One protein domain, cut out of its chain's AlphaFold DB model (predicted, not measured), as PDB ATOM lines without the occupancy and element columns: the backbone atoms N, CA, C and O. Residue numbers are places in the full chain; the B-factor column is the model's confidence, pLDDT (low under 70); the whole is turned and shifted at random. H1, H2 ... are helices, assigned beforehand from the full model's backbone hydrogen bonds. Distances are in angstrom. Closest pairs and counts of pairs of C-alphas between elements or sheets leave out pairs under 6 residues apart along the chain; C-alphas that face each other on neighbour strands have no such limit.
ATOM      1  N   PHE A 156     -43.551 -53.036  23.882       87.00
ATOM      2  CA  PHE A 156     -43.325 -52.829  22.452       87.00
ATOM      3  C   PHE A 156     -42.955 -51.370  22.139       87.00
ATOM      4  O   PHE A 156     -42.296 -51.094  21.143       87.00
ATOM      5  N   GLU A 157     -43.327 -50.424  23.009       89.69
ATOM      6  CA  GLU A 157     -43.021 -49.004  22.818       89.69
ATOM      7  C   GLU A 157     -41.512 -48.687  22.864       89.69
ATOM      8  O   GLU A 157     -41.085 -47.670  22.312       89.69
ATOM      9  N   ASP A 158     -40.714 -49.551  23.500       88.44
ATOM     10  CA  ASP A 158     -39.265 -49.388  23.671       88.44
ATOM     11  C   ASP A 158     -38.452 -49.978  22.502       88.44
ATOM     12  O   ASP A 158     -37.219 -49.846  22.463       88.44
ATOM     13  N   GLU A 159     -39.115 -50.649  21.556       89.69
ATOM     14  CA  GLU A 159     -38.481 -51.188  20.353       89.69
ATOM     15  C   GLU A 159     -38.141 -50.081  19.365       89.69
ATOM     16  O   GLU A 159     -38.760 -49.018  19.356       89.69
ATOM     17  N   THR A 160     -37.132 -50.316  18.529       89.88
ATOM     18  CA  THR A 160     -36.733 -49.350  17.511       89.88
ATOM     19  C   THR A 160     -37.699 -49.397  16.332       89.88
ATOM     20  O   THR A 160     -37.940 -50.445  15.734       89.88
ATOM     21  N   ALA A 161     -38.238 -48.239  15.975       87.62
ATOM     22  CA  ALA A 161     -39.039 -48.056  14.783       87.62
ATOM     23  C   ALA A 161     -38.119 -47.927  13.550       87.62
ATOM     24  O   ALA A 161     -37.019 -47.371  13.657       87.62
ATOM     25  N   PRO A 162     -38.530 -48.427  12.371       85.69
ATOM     26  CA  PRO A 162     -37.772 -48.286  11.129       85.69
ATOM     27  C   PRO A 162     -37.936 -46.876  10.532       85.69
ATOM     28  O   PRO A 162     -38.448 -46.727   9.430       85.69
ATOM     29  N   ILE A 163     -37.521 -45.850  11.280       85.94
ATOM     30  CA  ILE A 163     -37.490 -44.448  10.852       85.94
ATOM     31  C   ILE A 163     -36.195 -43.783  11.324       85.94
ATOM     32  O   ILE A 163     -35.715 -44.053  12.433       85.94
ATOM     33  N   ASP A 164     -35.644 -42.918  10.477       86.06
ATOM     34  CA  ASP A 164     -34.463 -42.136  10.809       86.06
ATOM     35  C   ASP A 164     -34.818 -40.963  11.728       86.06
ATOM     36  O   ASP A 164     -35.852 -40.308  11.605       86.06
ATOM     37  N   VAL A 165     -33.941 -40.698  12.697       87.00
ATOM     38  CA  VAL A 165     -34.176 -39.679  13.732       87.00
ATOM     39  C   VAL A 165     -34.316 -38.280  13.123       87.00
ATOM     40  O   VAL A 165     -35.104 -37.477  13.623       87.00
ATOM     41  N   ASP A 166     -33.601 -38.001  12.034       86.44
ATOM     42  CA  ASP A 166     -33.585 -36.690  11.377       86.44
ATOM     43  C   ASP A 166     -34.942 -36.312  10.758       86.44
ATOM     44  O   ASP A 166     -35.293 -35.130  10.723       86.44
ATOM     45  N   GLU A 167     -35.743 -37.303  10.345       84.56
ATOM     46  CA  GLU A 167     -37.115 -37.080   9.866       84.56
ATOM     47  C   GLU A 167     -38.034 -36.586  10.993       84.56
ATOM     48  O   GLU A 167     -38.938 -35.785  10.769       84.56
ATOM     49  N   ILE A 168     -37.780 -37.021  12.231       88.69
ATOM     50  CA  ILE A 168     -38.583 -36.649  13.402       88.69
ATOM     51  C   ILE A 168     -38.128 -35.342  14.033       88.69
ATOM     52  O   ILE A 168     -38.959 -34.577  14.513       88.69
ATOM     53  N   VAL A 169     -36.826 -35.059  14.030       87.50
ATOM     54  CA  VAL A 169     -36.274 -33.811  14.583       87.50
ATOM     55  C   VAL A 169     -36.922 -32.576  13.951       87.50
ATOM     56  O   VAL A 169     -37.130 -31.583  14.644       87.50
ATOM     57  N   ASN A 170     -37.283 -32.666  12.669       85.44
ATOM     58  CA  ASN A 170     -37.909 -31.587  11.908       85.44
ATOM     59  C   ASN A 170     -39.437 -31.709  11.807       85.44
ATOM     60  O   ASN A 170     -40.060 -30.943  11.075       85.44
ATOM     61  N   SER A 171     -40.052 -32.669  12.502       91.00
ATOM     62  CA  SER A 171     -41.488 -32.889  12.386       91.00
ATOM     63  C   SER A 171     -42.276 -31.754  13.039       91.00
ATOM     64  O   SER A 171     -41.895 -31.205  14.085       91.00
ATOM     65  N   THR A 172     -43.422 -31.420  12.445       91.31
ATOM     66  CA  THR A 172     -44.333 -30.413  13.000       91.31
ATOM     67  C   THR A 172     -44.760 -30.740  14.446       91.31
ATOM     68  O   THR A 172     -44.737 -29.839  15.290       91.31
ATOM     69  N   PRO A 173     -45.097 -32.002  14.802       91.69
ATOM     70  CA  PRO A 173     -45.519 -32.361  16.157       91.69
ATOM     71  C   PRO A 173     -44.441 -32.134  17.217       91.69
ATOM     72  O   PRO A 173     -44.748 -31.609  18.287       91.69
ATOM     73  N   LEU A 174     -43.188 -32.512  16.935       92.19
ATOM     74  CA  LEU A 174     -42.087 -32.343  17.883       92.19
ATOM     75  C   LEU A 174     -41.718 -30.870  18.048       92.19
ATOM     76  O   LEU A 174     -41.530 -30.407  19.171       92.19
ATOM     77  N   THR A 175     -41.660 -30.136  16.938       90.06
ATOM     78  CA  THR A 175     -41.343 -28.704  16.937       90.06
ATOM     79  C   THR A 175     -42.367 -27.919  17.752       90.06
ATOM     80  O   THR A 175     -41.992 -27.158  18.642       90.06
ATOM     81  N   ASN A 176     -43.663 -28.160  17.524       89.81
ATOM     82  CA  ASN A 176     -44.731 -27.518  18.294       89.81
ATOM     83  C   ASN A 176     -44.657 -27.883  19.780       89.81
ATOM     84  O   ASN A 176     -44.734 -27.004  20.633       89.81
ATOM     85  N   PHE A 177     -44.446 -29.164  20.094       91.44
ATOM     86  CA  PHE A 177     -44.316 -29.619  21.475       91.44
ATOM     87  C   PHE A 177     -43.150 -28.932  22.202       91.44
ATOM     88  O   PHE A 177     -43.309 -28.460  23.325       91.44
ATOM     89  N   ILE A 178     -41.978 -28.837  21.573       91.38
ATOM     90  CA  ILE A 178     -40.798 -28.210  22.180       91.38
ATOM     91  C   ILE A 178     -41.008 -26.713  22.365       91.38
ATOM     92  O   ILE A 178     -40.718 -26.204  23.445       91.38
ATOM     93  N   ASN A 179     -41.553 -26.031  21.357       89.50
ATOM     94  CA  ASN A 179     -41.824 -24.596  21.414       89.50
ATOM     95  C   ASN A 179     -42.810 -24.214  22.523       89.50
ATOM     96  O   ASN A 179     -42.750 -23.095  23.021       89.50
ATOM     97  N   GLU A 180     -43.719 -25.110  22.907       87.62
ATOM     98  CA  GLU A 180     -44.681 -24.844  23.978       87.62
ATOM     99  C   GLU A 180     -44.183 -25.307  25.355       87.62
ATOM    100  O   GLU A 180     -44.448 -24.645  26.356       87.62
ATOM    101  N   VAL A 181     -43.465 -26.435  25.431       86.69
ATOM    102  CA  VAL A 181     -43.145 -27.099  26.708       86.69
ATOM    103  C   VAL A 181     -41.720 -26.811  27.180       86.69
ATOM    104  O   VAL A 181     -41.499 -26.589  28.370       86.69
ATOM    105  N   THR A 182     -40.735 -26.821  26.275       86.31
ATOM    106  CA  THR A 182     -39.315 -26.588  26.603       86.31
ATOM    107  C   THR A 182     -38.577 -25.852  25.471       86.31
ATOM    108  O   THR A 182     -37.722 -26.461  24.821       86.31
ATOM    109  N   PRO A 183     -38.849 -24.551  25.243       83.44
ATOM    110  CA  PRO A 183     -38.378 -23.825  24.053       83.44
ATOM    111  C   PRO A 183     -36.851 -23.758  23.918       83.44
ATOM    112  O   PRO A 183     -36.314 -23.673  22.820       83.44
ATOM    113  N   GLU A 184     -36.133 -23.812  25.042       84.88
ATOM    114  CA  GLU A 184     -34.669 -23.707  25.096       84.88
ATOM    115  C   GLU A 184     -33.941 -25.029  24.777       84.88
ATOM    116  O   GLU A 184     -32.712 -25.066  24.712       84.88
ATOM    117  N   THR A 185     -34.665 -26.143  24.614       87.94
ATOM    118  CA  THR A 185     -34.060 -27.472  24.423       87.94
ATOM    119  C   THR A 185     -34.028 -27.862  22.948       87.94
ATOM    120  O   THR A 185     -35.060 -27.879  22.286       87.94
ATOM    121  N   ASN A 186     -32.860 -28.272  22.442       88.44
ATOM    122  CA  ASN A 186     -32.746 -28.832  21.093       88.44
ATOM    123  C   ASN A 186     -33.572 -30.140  20.968       88.44
ATOM    124  O   ASN A 186     -33.449 -31.010  21.843       88.44
ATOM    125  N   PRO A 187     -34.367 -30.328  19.892       89.50
ATOM    126  CA  PRO A 187     -35.192 -31.520  19.706       89.50
ATOM    127  C   PRO A 187     -34.479 -32.861  19.846       89.50
ATOM    128  O   PRO A 187     -34.984 -33.753  20.533       89.50
ATOM    129  N   ILE A 188     -33.281 -33.010  19.279       90.44
ATOM    130  CA  ILE A 188     -32.567 -34.290  19.356       90.44
ATOM    131  C   ILE A 188     -32.104 -34.602  20.785       90.44
ATOM    132  O   ILE A 188     -32.158 -35.751  21.232       90.44
ATOM    133  N   ASP A 189     -31.711 -33.572  21.539       89.44
ATOM    134  CA  ASP A 189     -31.295 -33.714  22.932       89.44
ATOM    135  C   ASP A 189     -32.486 -34.036  23.831       89.44
ATOM    136  O   ASP A 189     -32.349 -34.833  24.762       89.44
ATOM    137  N   TYR A 190     -33.665 -33.477  23.537       91.25
ATOM    138  CA  TYR A 190     -34.900 -33.845  24.223       91.25
ATOM    139  C   TYR A 190     -35.216 -35.334  24.025       91.25
ATOM    140  O   TYR A 190     -35.375 -36.060  25.011       91.25
ATOM    141  N   LEU A 191     -35.224 -35.815  22.776       91.62
ATOM    142  CA  LEU A 191     -35.495 -37.222  22.457       91.62
ATOM    143  C   LEU A 191     -34.507 -38.172  23.161       91.62
ATOM    144  O   LEU A 191     -34.927 -39.168  23.759       91.62
ATOM    145  N   ARG A 192     -33.205 -37.844  23.174       90.44
ATOM    146  CA  ARG A 192     -32.178 -38.625  23.893       90.44
ATOM    147  C   ARG A 192     -32.403 -38.624  25.405       90.44
ATOM    148  O   ARG A 192     -32.405 -39.693  26.017       90.44
ATOM    149  N   LYS A 193     -32.642 -37.454  26.013       89.69
ATOM    150  CA  LYS A 193     -32.902 -37.319  27.461       89.69
ATOM    151  C   LYS A 193     -34.152 -38.086  27.898       89.69
ATOM    152  O   LYS A 193     -34.176 -38.621  29.003       89.69
ATOM    153  N   GLN A 194     -35.169 -38.177  27.038       91.44
ATOM    154  CA  GLN A 194     -36.383 -38.958  27.298       91.44
ATOM    155  C   GLN A 194     -36.261 -40.451  26.941       91.44
ATOM    156  O   GLN A 194     -37.243 -41.171  27.106       91.44
ATOM    157  N   ARG A 195     -35.080 -40.923  26.502       90.25
ATOM    158  CA  ARG A 195     -34.810 -42.305  26.055       90.25
ATOM    159  C   ARG A 195     -35.668 -42.764  24.865       90.25
ATOM    160  O   ARG A 195     -35.932 -43.950  24.717       90.25
ATOM    161  N   LEU A 196     -36.055 -41.834  23.992       92.44
ATOM    162  CA  LEU A 196     -36.804 -42.119  22.762       92.44
ATOM    163  C   LEU A 196     -35.906 -42.471  21.568       92.44
ATOM    164  O   LEU A 196     -36.400 -42.697  20.468       92.44
ATOM    165  N   ILE A 197     -34.588 -42.507  21.772       91.56
ATOM    166  CA  ILE A 197     -33.602 -42.931  20.775       91.56
ATOM    167  C   ILE A 197     -32.772 -44.066  21.373       91.56
ATOM    168  O   ILE A 197     -32.193 -43.921  22.452       91.56
ATOM    169  N   ARG A 198     -32.678 -45.180  20.646       87.12
ATOM    170  CA  ARG A 198     -31.892 -46.360  21.008       87.12
ATOM    171  C   ARG A 198     -31.118 -46.846  19.788       87.12
ATOM    172  O   ARG A 198     -31.686 -47.002  18.715       87.12
ATOM    173  N   ASN A 199     -29.811 -47.074  19.935       83.12
ATOM    174  CA  ASN A 199     -28.923 -47.474  18.830       83.12
ATOM    175  C   ASN A 199     -29.033 -46.550  17.597       83.12
ATOM    176  O   ASN A 199     -29.063 -47.021  16.465       83.12
ATOM    177  N   ASN A 200     -29.136 -45.238  17.837       85.00
ATOM    178  CA  ASN A 200     -29.334 -44.202  16.816       85.00
ATOM    179  C   ASN A 200     -30.617 -44.338  15.970       85.00
ATOM    180  O   ASN A 200     -30.728 -43.714  14.923       85.00
ATOM    181  N   LYS A 201     -31.592 -45.126  16.433       88.00
ATOM    182  CA  LYS A 201     -32.932 -45.229  15.851       88.00
ATOM    183  C   LYS A 201     -33.971 -44.753  16.849       88.00
ATOM    184  O   LYS A 201     -33.777 -44.872  18.061       88.00
ATOM    185  N   LEU A 202     -35.071 -44.214  16.347       92.19
ATOM    186  CA  LEU A 202     -36.182 -43.790  17.186       92.19
ATOM    187  C   LEU A 202     -36.903 -45.003  17.783       92.19
ATOM    188  O   LEU A 202     -36.971 -46.053  17.148       92.19
ATOM    189  N   THR A 203     -37.461 -44.873  18.983       93.44
ATOM    190  CA  THR A 203     -38.354 -45.892  19.539       93.44
ATOM    191  C   THR A 203     -39.766 -45.789  18.958       93.44
ATOM    192  O   THR A 203     -40.177 -44.737  18.464       93.44
ATOM    193  N   VAL A 204     -40.544 -46.868  19.057       93.06
ATOM    194  CA  VAL A 204     -41.973 -46.897  18.709       93.06
ATOM    195  C   VAL A 204     -42.742 -45.809  19.465       93.06
ATOM    196  O   VAL A 204     -43.542 -45.101  18.859       93.06
ATOM    197  N   CYS A 205     -42.452 -45.602  20.756       94.19
ATOM    198  CA  CYS A 205     -43.029 -44.512  21.550       94.19
ATOM    199  C   CYS A 205     -42.757 -43.132  20.922       94.19
ATOM    200  O   CYS A 205     -43.669 -42.317  20.771       94.19
ATOM    201  N   GLY A 206     -41.510 -42.886  20.506       93.25
ATOM    202  CA  GLY A 206     -41.122 -41.641  19.845       93.25
ATOM    203  C   GLY A 206     -41.849 -41.442  18.515       93.25
ATOM    204  O   GLY A 206     -42.329 -40.343  18.245       93.25
ATOM    205  N   ALA A 207     -41.996 -42.509  17.724       93.44
ATOM    206  CA  ALA A 207     -42.715 -42.461  16.451       93.44
ATOM    207  C   ALA A 207     -44.192 -42.116  16.672       93.44
ATOM    208  O   ALA A 207     -44.727 -41.219  16.033       93.44
ATOM    209  N   LEU A 208     -44.846 -42.781  17.622       94.69
ATOM    210  CA  LEU A 208     -46.264 -42.576  17.918       94.69
ATOM    211  C   LEU A 208     -46.595 -41.160  18.415       94.69
ATOM    212  O   LEU A 208     -47.680 -40.642  18.138       94.69
ATOM    213  N   LEU A 209     -45.680 -40.542  19.165       93.69
ATOM    214  CA  LEU A 209     -45.858 -39.195  19.705       93.69
ATOM    215  C   LEU A 209     -45.528 -38.092  18.697       93.69
ATOM    216  O   LEU A 209     -46.191 -37.054  18.718       93.69
ATOM    217  N   PHE A 210     -44.507 -38.299  17.859       94.00
ATOM    218  CA  PHE A 210     -43.869 -37.207  17.121       94.00
ATOM    219  C   PHE A 210     -43.752 -37.405  15.607       94.00
ATOM    220  O   PHE A 210     -43.454 -36.432  14.915       94.00
ATOM    221  N   ALA A 211     -43.993 -38.601  15.064       92.31
ATOM    222  CA  ALA A 211     -44.114 -38.762  13.616       92.31
ATOM    223  C   ALA A 211     -45.414 -38.118  13.135       92.31
ATOM    224  O   ALA A 211     -46.447 -38.253  13.788       92.31
ATOM    225  N   GLU A 212     -45.388 -37.437  11.991       90.81
ATOM    226  CA  GLU A 212     -46.606 -36.832  11.441       90.81
ATOM    227  C   GLU A 212     -47.659 -37.890  11.118       90.81
ATOM    228  O   GLU A 212     -48.819 -37.702  11.472       90.81
ATOM    229  N   GLU A 213     -47.228 -39.020  10.549       91.06
ATOM    230  CA  GLU A 213     -48.065 -40.160  10.163       91.06
ATOM    231  C   GLU A 213     -47.417 -41.487  10.619       91.06
ATOM    232  O   GLU A 213     -46.805 -42.205   9.814       91.06
TER     233      GLU A 213
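Overview. This is residues 156 to 213 of the 1103 residues of the protein "Type III restriction enzyme res subunit" of Calothrix sp. NIES-4071 (UniProt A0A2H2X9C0). Four short helices cluster as a rough tetrahedron, with the longest, H2, at one end of the domain. H4 and H2 meet near their ends in a corner, H3 reaches H2 with its first turn, and the short turn of residues 197 to 202 lies toward the end away from H2. The printed part has 58 residues with four named helices, H1 to H4 in that order, and no named strand; the class is all helix. It is compact, with a radius of gyration of the C-alphas of 10.3 A and spans of 28 by 23 by 18 A.

Arrangement. H2, residues 172 to 181, touches H4, residues 204 to 210, about perpendicular at 76 degrees; their closest C-alphas, of Pro 173 and Phe 210, are 5.2 A apart. H2 only just touches H3, residues 187 to 193, with 3 pairs of C-alphas within 8 A, the closest being Ile 178 and Pro 187 at 7.0 A. They run the same way at a steep tilt of 69 degrees, only just short of about perpendicular. H3 also only just touches H1, residues 165 to 169, with 3 such pairs, the closest being Val 169 and Pro 187 at 5.7 A. H1 and H4 are close but not clearly touching; their closest C-alphas, of Ile 168 and Phe 210, are 6.5 A apart. In H1, H2, H3 and H4 every O i to N i+4 pair is within hydrogen-bond range. Residues 197 to 198 pair antiparallel with residues 201 to 202.

Along the chain. H2 is 14.2 A long, from C-alpha 172 at (-44.333, -30.413, 13.000). H3 and H4 are each 10.0 A long, and H4 ends with C-alpha 210 at (-43.869, -37.207, 17.121). H1, 6.3 A, begins with C-alpha 165 at (-34.176, -39.679, 13.732).

Size, cuts and confidence. The C-alphas farthest apart, of Phe 156 and Glu 184, are 30.5 A apart. The printed part has no cut and no long link. The mean pLDDT of the printed part is 89.5, and no printed residue is under 70.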